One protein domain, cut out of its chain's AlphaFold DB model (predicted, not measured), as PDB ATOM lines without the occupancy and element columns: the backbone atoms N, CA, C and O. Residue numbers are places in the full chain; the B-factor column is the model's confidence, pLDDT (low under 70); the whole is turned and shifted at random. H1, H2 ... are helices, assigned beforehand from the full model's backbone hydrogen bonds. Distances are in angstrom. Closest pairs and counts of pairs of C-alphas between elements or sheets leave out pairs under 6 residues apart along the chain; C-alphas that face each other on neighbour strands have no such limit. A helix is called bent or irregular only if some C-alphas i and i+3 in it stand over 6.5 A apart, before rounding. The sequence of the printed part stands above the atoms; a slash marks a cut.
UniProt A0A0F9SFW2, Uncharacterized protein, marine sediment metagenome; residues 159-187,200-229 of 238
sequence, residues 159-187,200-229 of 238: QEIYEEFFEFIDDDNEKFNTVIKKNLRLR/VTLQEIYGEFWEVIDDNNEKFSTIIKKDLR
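What this domain is: This is residues 159 to 187 and 200 to 229 of the 238 residues of an uncharacterized protein of marine sediment metagenome (UniProt A0A0F9SFW2). Four short helices stand well separated round an open middle, as two wide U shapes: H1 folds back through a loop into H2, and H3 folds back through a loop into H4. The helices do not form a packed bundle, for no helix touches another, and much of each one stands free. The printed part has 59 residues, 38 of them in four named helices, H1, H2, H3 and H4 in that order along the chain, with no named strand; the class is all helix. The whole is only just compact, close to loose, with a radius of gyration of the C-alphas of 12.4 A, and the C-alphas span 34 by 27 by 21 A along their three main axes.

How they stand to each other: H1, residues 159 to 166, and H2, residues 174 to 185, are apart, with no C-alpha of the one within 8 A of the other. By the same distance, H3, residues 202 to 210, is apart from both H1 and H2. H4, residues 218 to 226, is apart from H1, H2 and H3. Residues 159 to 168, of which 159 to 166 belong to H1, stand free. So do residues 180 to 187, of which 180 to 185 belong to H2, and residues 200 to 207, of which 202 to 207 belong to H3. Residues 214 to 220, of which 218 to 220 belong to H4, and residues 222 to 229, of which 222 to 226 belong to H4, stand free too. In H1, H2, H3 and H4 every O i to N i+4 pair is within hydrogen-bond range.

Where its parts are: H1 begins at C-alpha 159, at (-17.260, -10.047, 25.195), and is 10.5 A from first to last C-alpha. H2, the longest helix by residues with 12, is 16.5 A from C-alpha 174, at (-31.687, -21.499, 34.404), to C-alpha 185. H3 is 12.3 A from Leu 202 to Trp 210. H4 is 12.4 A from Glu 218 to Lys 226, whose C-alpha is at (-18.344, -1.902, 47.530). No helix is bent or irregular.

The domain as a whole: The two C-alphas farthest apart are those of Arg 185 and Leu 228, at 34.3 A. Residues 188 to 199 are not printed, and C-alphas 187 and 200 are 14.8 A apart across this cut, which lies in the link from H2 to H3. The links from H1 to H2 and from H3 to H4 have 7 residues each and are short. The mean pLDDT of the printed part is 76.1; residues 183 to 187 and residue 202 are under 70.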
ATOM      1  N   GLN A 159     -17.408  -8.606  25.050       72.75
ATOM      2  CA  GLN A 159     -17.260 -10.047  25.195       72.75
ATOM      3  C   GLN A 159     -16.244 -10.458  26.270       72.75
ATOM      4  O   GLN A 159     -16.550 -11.341  27.059       72.75
ATOM      5  N   GLU A 160     -15.092  -9.795  26.340       73.50
ATOM      6  CA  GLU A 160     -14.045 -10.103  27.324       73.50
ATOM      7  C   GLU A 160     -14.527  -9.767  28.744       73.50
ATOM      8  O   GLU A 160     -14.286 -10.512  29.687       73.50
ATOM      9  N   ILE A 161     -15.353  -8.719  28.872       77.38
ATOM     10  CA  ILE A 161     -16.045  -8.399  30.127       77.38
ATOM     11  C   ILE A 161     -17.007  -9.534  30.510       77.38
ATOM     12  O   ILE A 161     -17.021  -9.958  31.659       77.38
ATOM     13  N   TYR A 162     -17.808 -10.058  29.576       76.25
ATOM     14  CA  TYR A 162     -18.726 -11.166  29.881       76.25
ATOM     15  C   TYR A 162     -18.009 -12.461  30.280       76.25
ATOM     16  O   TYR A 162     -18.537 -13.186  31.118       76.25
ATOM     17  N   GLU A 163     -16.840 -12.746  29.704       74.06
ATOM     18  CA  GLU A 163     -16.042 -13.935  30.029       74.06
ATOM     19  C   GLU A 163     -15.495 -13.873  31.466       74.06
ATOM     20  O   GLU A 163     -15.591 -14.863  32.187       74.06
ATOM     21  N   GLU A 164     -15.062 -12.698  31.940       78.69
ATOM     22  CA  GLU A 164     -14.656 -12.508  33.344       78.69
ATOM     23  C   GLU A 164     -15.819 -12.682  34.335       78.69
ATOM     24  O   GLU A 164     -15.633 -13.189  35.440       78.69
ATOM     25  N   PHE A 165     -17.036 -12.267  33.966       76.69
ATOM     26  CA  PHE A 165     -18.209 -12.415  34.837       76.69
ATOM     27  C   PHE A 165     -18.814 -13.823  34.812       76.69
ATOM     28  O   PHE A 165     -19.586 -14.162  35.712       76.69
ATOM     29  N   PHE A 166     -18.465 -14.643  33.818       75.69
ATOM     30  CA  PHE A 166     -19.003 -15.991  33.649       75.69
ATOM     31  C   PHE A 166     -18.606 -16.928  34.796       75.69
ATOM     32  O   PHE A 166     -19.397 -17.775  35.187       75.69
ATOM     33  N   GLU A 167     -17.429 -16.723  35.393       70.50
ATOM     34  CA  GLU A 167     -16.937 -17.526  36.523       70.50
ATOM     35  C   GLU A 167     -17.737 -17.320  37.823       70.50
ATOM     36  O   GLU A 167     -17.618 -18.109  38.760       70.50
ATOM     37  N   PHE A 168     -18.545 -16.258  37.906       73.75
ATOM     38  CA  PHE A 168     -19.288 -15.887  39.117       73.75
ATOM     39  C   PHE A 168     -20.759 -16.302  39.091       73.75
ATOM     40  O   PHE A 168     -21.493 -16.006  40.039       73.75
ATOM     41  N   ILE A 169     -21.206 -16.930  38.008       78.44
ATOM     42  CA  ILE A 169     -22.595 -17.329  37.823       78.44
ATOM     43  C   ILE A 169     -22.644 -18.847  37.851       78.44
ATOM     44  O   ILE A 169     -22.002 -19.499  37.037       78.44
ATOM     45  N   ASP A 170     -23.408 -19.399  38.791       79.19
ATOM     46  CA  ASP A 170     -23.572 -20.844  38.916       79.19
ATOM     47  C   ASP A 170     -24.153 -21.431  37.616       79.19
ATOM     48  O   ASP A 170     -25.149 -20.919  37.087       79.19
ATOM     49  N   ASP A 171     -23.559 -22.527  37.126       76.88
ATOM     50  CA  ASP A 171     -23.945 -23.209  35.876       76.88
ATOM     51  C   ASP A 171     -25.438 -23.601  35.846       76.88
ATOM     52  O   ASP A 171     -26.074 -23.647  34.785       76.88
ATOM     53  N   ASP A 172     -26.018 -23.809  37.031       82.00
ATOM     54  CA  ASP A 172     -27.403 -24.227  37.245       82.00
ATOM     55  C   ASP A 172     -28.412 -23.060  37.214       82.00
ATOM     56  O   ASP A 172     -29.617 -23.265  37.383       82.00
ATOM     57  N   ASN A 173     -27.973 -21.818  36.983       83.69
ATOM     58  CA  ASN A 173     -28.877 -20.670  36.914       83.69
ATOM     59  C   ASN A 173     -29.672 -20.654  35.591       83.69
ATOM     60  O   ASN A 173     -29.312 -19.999  34.606       83.69
ATOM     61  N   GLU A 174     -30.801 -21.370  35.569       84.38
ATOM     62  CA  GLU A 174     -31.687 -21.499  34.404       84.38
ATOM     63  C   GLU A 174     -32.150 -20.147  33.841       84.38
ATOM     64  O   GLU A 174     -32.219 -19.970  32.618       84.38
ATOM     65  N   LYS A 175     -32.414 -19.154  34.704       78.69
ATOM     66  CA  LYS A 175     -32.830 -17.809  34.271       78.69
ATOM     67  C   LYS A 175     -31.725 -17.137  33.459       78.69
ATOM     68  O   LYS A 175     -31.992 -16.607  32.379       78.69
ATOM     69  N   PHE A 176     -30.483 -17.235  33.924       74.94
ATOM     70  CA  PHE A 176     -29.330 -16.651  33.245       74.94
ATOM     71  C   PHE A 176     -29.018 -17.349  31.914       74.94
ATOM     72  O   PHE A 176     -28.833 -16.700  30.879       74.94
ATOM     73  N   ASN A 177     -29.096 -18.680  31.902       75.44
ATOM     74  CA  ASN A 177     -28.964 -19.483  30.687       75.44
ATOM     75  C   ASN A 177     -29.997 -19.103  29.614       75.44
ATOM     76  O   ASN A 177     -29.709 -19.146  28.414       75.44
ATOM     77  N   THR A 178     -31.197 -18.691  30.026       79.81
ATOM     78  CA  THR A 178     -32.248 -18.231  29.109       79.81
ATOM     79  C   THR A 178     -31.884 -16.891  28.457       79.81
ATOM     80  O   THR A 178     -32.054 -16.737  27.244       79.81
ATOM     81  N   VAL A 179     -31.301 -15.955  29.216       78.38
ATOM     82  CA  VAL A 179     -30.828 -14.649  28.714       78.38
ATOM     83  C   VAL A 179     -29.661 -14.819  27.736       78.38
ATOM     84  O   VAL A 179     -29.664 -14.223  26.657       78.38
ATOM     85  N   ILE A 180     -28.702 -15.696  28.045       74.62
ATOM     86  CA  ILE A 180     -27.581 -16.004  27.144       74.62
ATOM     87  C   ILE A 180     -28.077 -16.647  25.850       74.62
ATOM     88  O   ILE A 180     -27.700 -16.215  24.761       74.62
ATOM     89  N   LYS A 181     -28.957 -17.653  25.935       76.69
ATOM     90  CA  LYS A 181     -29.516 -18.316  24.744       76.69
ATOM     91  C   LYS A 181     -30.301 -17.341  23.865       76.69
ATOM     92  O   LYS A 181     -30.234 -17.453  22.640       76.69
ATOM     93  N   LYS A 182     -31.005 -16.372  24.460       78.94
ATOM     94  CA  LYS A 182     -31.719 -15.313  23.729       78.94
ATOM     95  C   LYS A 182     -30.743 -14.372  23.008       78.94
ATOM     96  O   LYS A 182     -30.935 -14.105  21.825       78.94
ATOM     97  N   ASN A 183     -29.654 -13.973  23.667       67.56
ATOM     98  CA  ASN A 183     -28.613 -13.124  23.076       67.56
ATOM     99  C   ASN A 183     -27.746 -13.840  22.022       67.56
ATOM    100  O   ASN A 183     -27.324 -13.221  21.048       67.56
ATOM    101  N   LEU A 184     -27.514 -15.149  22.157       69.00
ATOM    102  CA  LEU A 184     -26.802 -15.953  21.156       69.00
ATOM    103  C   LEU A 184     -27.635 -16.195  19.889       69.00
ATOM    104  O   LEU A 184     -27.067 -16.284  18.802       69.00
ATOM    105  N   ARG A 185     -28.970 -16.290  20.001       60.72
ATOM    106  CA  ARG A 185     -29.864 -16.411  18.831       60.72
ATOM    107  C   ARG A 185     -29.843 -15.161  17.956       60.72
ATOM    108  O   ARG A 185     -29.773 -15.305  16.743       60.72
ATOM    109  N   LEU A 186     -29.765 -13.974  18.561       57.62
ATOM    110  CA  LEU A 186     -29.628 -12.701  17.841       57.62
ATOM    111  C   LEU A 186     -28.352 -12.608  16.982       57.62
ATOM    112  O   LEU A 186     -28.283 -11.755  16.111       57.62
ATOM    113  N   ARG A 187     -27.355 -13.482  17.196       56.50
ATOM    114  CA  ARG A 187     -26.111 -13.518  16.403       56.50
ATOM    115  C   ARG A 187     -26.099 -14.566  15.290       56.50
ATOM    116  O   ARG A 187     -25.210 -14.530  14.450       56.50
ATOM    117  N   VAL A 200     -28.412  -0.525  22.291       70.31
ATOM    118  CA  VAL A 200     -28.807  -0.856  23.654       70.31
ATOM    119  C   VAL A 200     -27.887  -0.075  24.579       70.31
ATOM    120  O   VAL A 200     -26.659  -0.144  24.473       70.31
ATOM    121  N   THR A 201     -28.478   0.750  25.426       81.38
ATOM    122  CA  THR A 201     -27.730   1.550  26.392       81.38
ATOM    123  C   THR A 201     -27.294   0.671  27.564       81.38
ATOM    124  O   THR A 201     -27.953  -0.309  27.902       81.38
ATOM    125  N   LEU A 202     -26.197   1.033  28.241       66.50
ATOM    126  CA  LEU A 202     -25.780   0.352  29.477       66.50
ATOM    127  C   LEU A 202     -26.919   0.287  30.505       66.50
ATOM    128  O   LEU A 202     -27.033  -0.693  31.229       66.50
ATOM    129  N   GLN A 203     -27.774   1.310  30.545       73.00
ATOM    130  CA  GLN A 203     -28.929   1.366  31.436       73.00
ATOM    131  C   GLN A 203     -29.960   0.271  31.131       73.00
ATOM    132  O   GLN A 203     -30.450  -0.357  32.063       73.00
ATOM    133  N   GLU A 204     -30.241  -0.005  29.854       73.62
ATOM    134  CA  GLU A 204     -31.128  -1.106  29.447       73.62
ATOM    135  C   GLU A 204     -30.525  -2.472  29.820       73.62
ATOM    136  O   GLU A 204     -31.227  -3.312  30.374       73.62
ATOM    137  N   ILE A 205     -29.211  -2.662  29.632       77.19
ATOM    138  CA  ILE A 205     -28.517  -3.907  30.019       77.19
ATOM    139  C   ILE A 205     -28.580  -4.128  31.537       77.19
ATOM    140  O   ILE A 205     -28.846  -5.238  31.993       77.19
ATOM    141  N   TYR A 206     -28.346  -3.079  32.333       74.56
ATOM    142  CA  TYR A 206     -28.446  -3.173  33.789       74.56
ATOM    143  C   TYR A 206     -29.883  -3.408  34.258       74.56
ATOM    144  O   TYR A 206     -30.067  -4.154  35.214       74.56
ATOM    145  N   GLY A 207     -30.879  -2.811  33.596       75.62
ATOM    146  CA  GLY A 207     -32.293  -3.047  33.895       75.62
ATOM    147  C   GLY A 207     -32.681  -4.513  33.710       75.62
ATOM    148  O   GLY A 207     -33.226  -5.116  34.628       75.62
ATOM    149  N   GLU A 208     -32.299  -5.117  32.582       77.56
ATOM    150  CA  GLU A 208     -32.564  -6.539  32.320       77.56
ATOM    151  C   GLU A 208     -31.830  -7.470  33.299       77.56
ATOM    152  O   GLU A 208     -32.364  -8.500  33.701       77.56
ATOM    153  N   PHE A 209     -30.609  -7.115  33.713       75.50
ATOM    154  CA  PHE A 209     -29.851  -7.903  34.691       75.50
ATOM    155  C   PHE A 209     -30.452  -7.844  36.097       75.50
ATOM    156  O   PHE A 209     -30.413  -8.842  36.816       75.50
ATOM    157  N   TRP A 210     -30.996  -6.694  36.498       74.62
ATOM    158  CA  TRP A 210     -31.599  -6.521  37.818       74.62
ATOM    159  C   TRP A 210     -32.843  -7.386  38.022       74.62
ATOM    160  O   TRP A 210     -33.047  -7.871  39.127       74.62
ATOM    161  N   GLU A 211     -33.615  -7.671  36.972       74.62
ATOM    162  CA  GLU A 211     -34.783  -8.563  37.064       74.62
ATOM    163  C   GLU A 211     -34.414 -10.041  37.306       74.62
ATOM    164  O   GLU A 211     -35.250 -10.845  37.728       74.62
ATOM    165  N   VAL A 212     -33.167 -10.430  37.018       76.25
ATOM    166  CA  VAL A 212     -32.705 -11.827  37.097       76.25
ATOM    167  C   VAL A 212     -32.075 -12.147  38.452       76.25
ATOM    168  O   VAL A 212     -32.061 -13.310  38.867       76.25
ATOM    169  N   ILE A 213     -31.560 -11.135  39.146       77.44
ATOM    170  CA  ILE A 213     -30.877 -11.303  40.424       77.44
ATOM    171  C   ILE A 213     -31.914 -11.263  41.542       77.44
ATOM    172  O   ILE A 213     -32.664 -10.307  41.665       77.44
ATOM    173  N   ASP A 214     -31.951 -12.317  42.356       77.00
ATOM    174  CA  ASP A 214     -32.820 -12.377  43.532       77.00
ATOM    175  C   ASP A 214     -32.447 -11.255  44.515       77.00
ATOM    176  O   ASP A 214     -31.275 -11.118  44.887       77.00
ATOM    177  N   ASP A 215     -33.440 -10.479  44.956       78.19
ATOM    178  CA  ASP A 215     -33.280  -9.396  45.937       78.19
ATOM    179  C   ASP A 215     -32.627  -9.887  47.242       78.19
ATOM    180  O   ASP A 215     -31.983  -9.117  47.960       78.19
ATOM    181  N   ASN A 216     -32.732 -11.189  47.528       82.62
ATOM    182  CA  ASN A 216     -32.147 -11.826  48.705       82.62
ATOM    183  C   ASN A 216     -30.677 -12.258  48.530       82.62
ATOM    184  O   ASN A 216     -30.098 -12.855  49.439       82.62
ATOM    185  N   ASN A 217     -30.032 -11.981  47.391       83.81
ATOM    186  CA  ASN A 217     -28.631 -12.350  47.175       83.81
ATOM    187  C   ASN A 217     -27.667 -11.398  47.915       83.81
ATOM    188  O   ASN A 217     -27.148 -10.419  47.365       83.81
ATOM    189  N   GLU A 218     -27.384 -11.713  49.183       84.75
ATOM    190  CA  GLU A 218     -26.498 -10.924  50.052       84.75
ATOM    191  C   GLU A 218     -25.089 -10.735  49.467       84.75
ATOM    192  O   GLU A 218     -24.513  -9.646  49.564       84.75
ATOM    193  N   LYS A 219     -24.540 -11.760  48.798       81.56
ATOM    194  CA  LYS A 219     -23.217 -11.676  48.161       81.56
ATOM    195  C   LYS A 219     -23.207 -10.590  47.091       81.56
ATOM    196  O   LYS A 219     -22.328  -9.728  47.102       81.56
ATOM    197  N   PHE A 220     -24.217 -10.560  46.229       78.25
ATOM    198  CA  PHE A 220     -24.312  -9.552  45.178       78.25
ATOM    199  C   PHE A 220     -24.544  -8.139  45.738       78.25
ATOM    200  O   PHE A 220     -23.886  -7.182  45.321       78.25
ATOM    201  N   SER A 221     -25.386  -8.011  46.772       77.44
ATOM    202  CA  SER A 221     -25.606  -6.744  47.484       77.44
ATOM    203  C   SER A 221     -24.304  -6.170  48.060       77.44
ATOM    204  O   SER A 221     -24.034  -4.970  47.942       77.44
ATOM    205  N   THR A 222     -23.444  -7.017  48.640       81.62
ATOM    206  CA  THR A 222     -22.153  -6.565  49.186       81.62
ATOM    207  C   THR A 222     -21.166  -6.122  48.106       81.62
ATOM    208  O   THR A 222     -20.459  -5.132  48.313       81.62
ATOM    209  N   ILE A 223     -21.147  -6.788  46.947       81.38
ATOM    210  CA  ILE A 223     -20.319  -6.405  45.792       81.38
ATOM    211  C   ILE A 223     -20.763  -5.037  45.259       81.38
ATOM    212  O   ILE A 223     -19.936  -4.139  45.089       81.38
ATOM    213  N   ILE A 224     -22.073  -4.828  45.098       78.81
ATOM    214  CA  ILE A 224     -22.630  -3.549  44.646       78.81
ATOM    215  C   ILE A 224     -22.319  -2.409  45.618       78.81
ATOM    216  O   ILE A 224     -21.918  -1.328  45.186       78.81
ATOM    217  N   LYS A 225     -22.464  -2.637  46.929       79.19
ATOM    218  CA  LYS A 225     -22.170  -1.623  47.959       79.19
ATOM    219  C   LYS A 225     -20.690  -1.229  47.990       79.19
ATOM    220  O   LYS A 225     -20.364  -0.102  48.373       79.19
ATOM    221  N   LYS A 226     -19.794  -2.137  47.590       81.75
ATOM    222  CA  LYS A 226     -18.344  -1.902  47.530       81.75
ATOM    223  C   LYS A 226     -17.879  -1.260  46.216       81.75
ATOM    224  O   LYS A 226     -16.788  -0.693  46.202       81.75
ATOM    225  N   ASP A 227     -18.679  -1.277  45.144       78.19
ATOM    226  CA  ASP A 227     -18.280  -0.692  43.859       78.19
ATOM    227  C   ASP A 227     -18.250   0.851  43.909       78.19
ATOM    228  O   ASP A 227     -19.269   1.549  43.904       78.19
ATOM    229  N   LEU A 228     -17.034   1.406  43.922       78.88
ATOM    230  CA  LEU A 228     -16.769   2.848  43.982       78.88
ATOM    231  C   LEU A 228     -17.291   3.619  42.762       78.88
ATOM    232  O   LEU A 228     -17.482   4.835  42.848       78.88
ATOM    233  N   ARG A 229     -17.541   2.945  41.632       75.75
ATOM    234  CA  ARG A 229     -18.065   3.580  40.411       75.75
ATOM    235  C   ARG A 229     -19.511   4.037  40.597       75.75
ATOM    236  O   ARG A 229     -19.874   5.099  40.096       75.75
TER     237      ARG A 229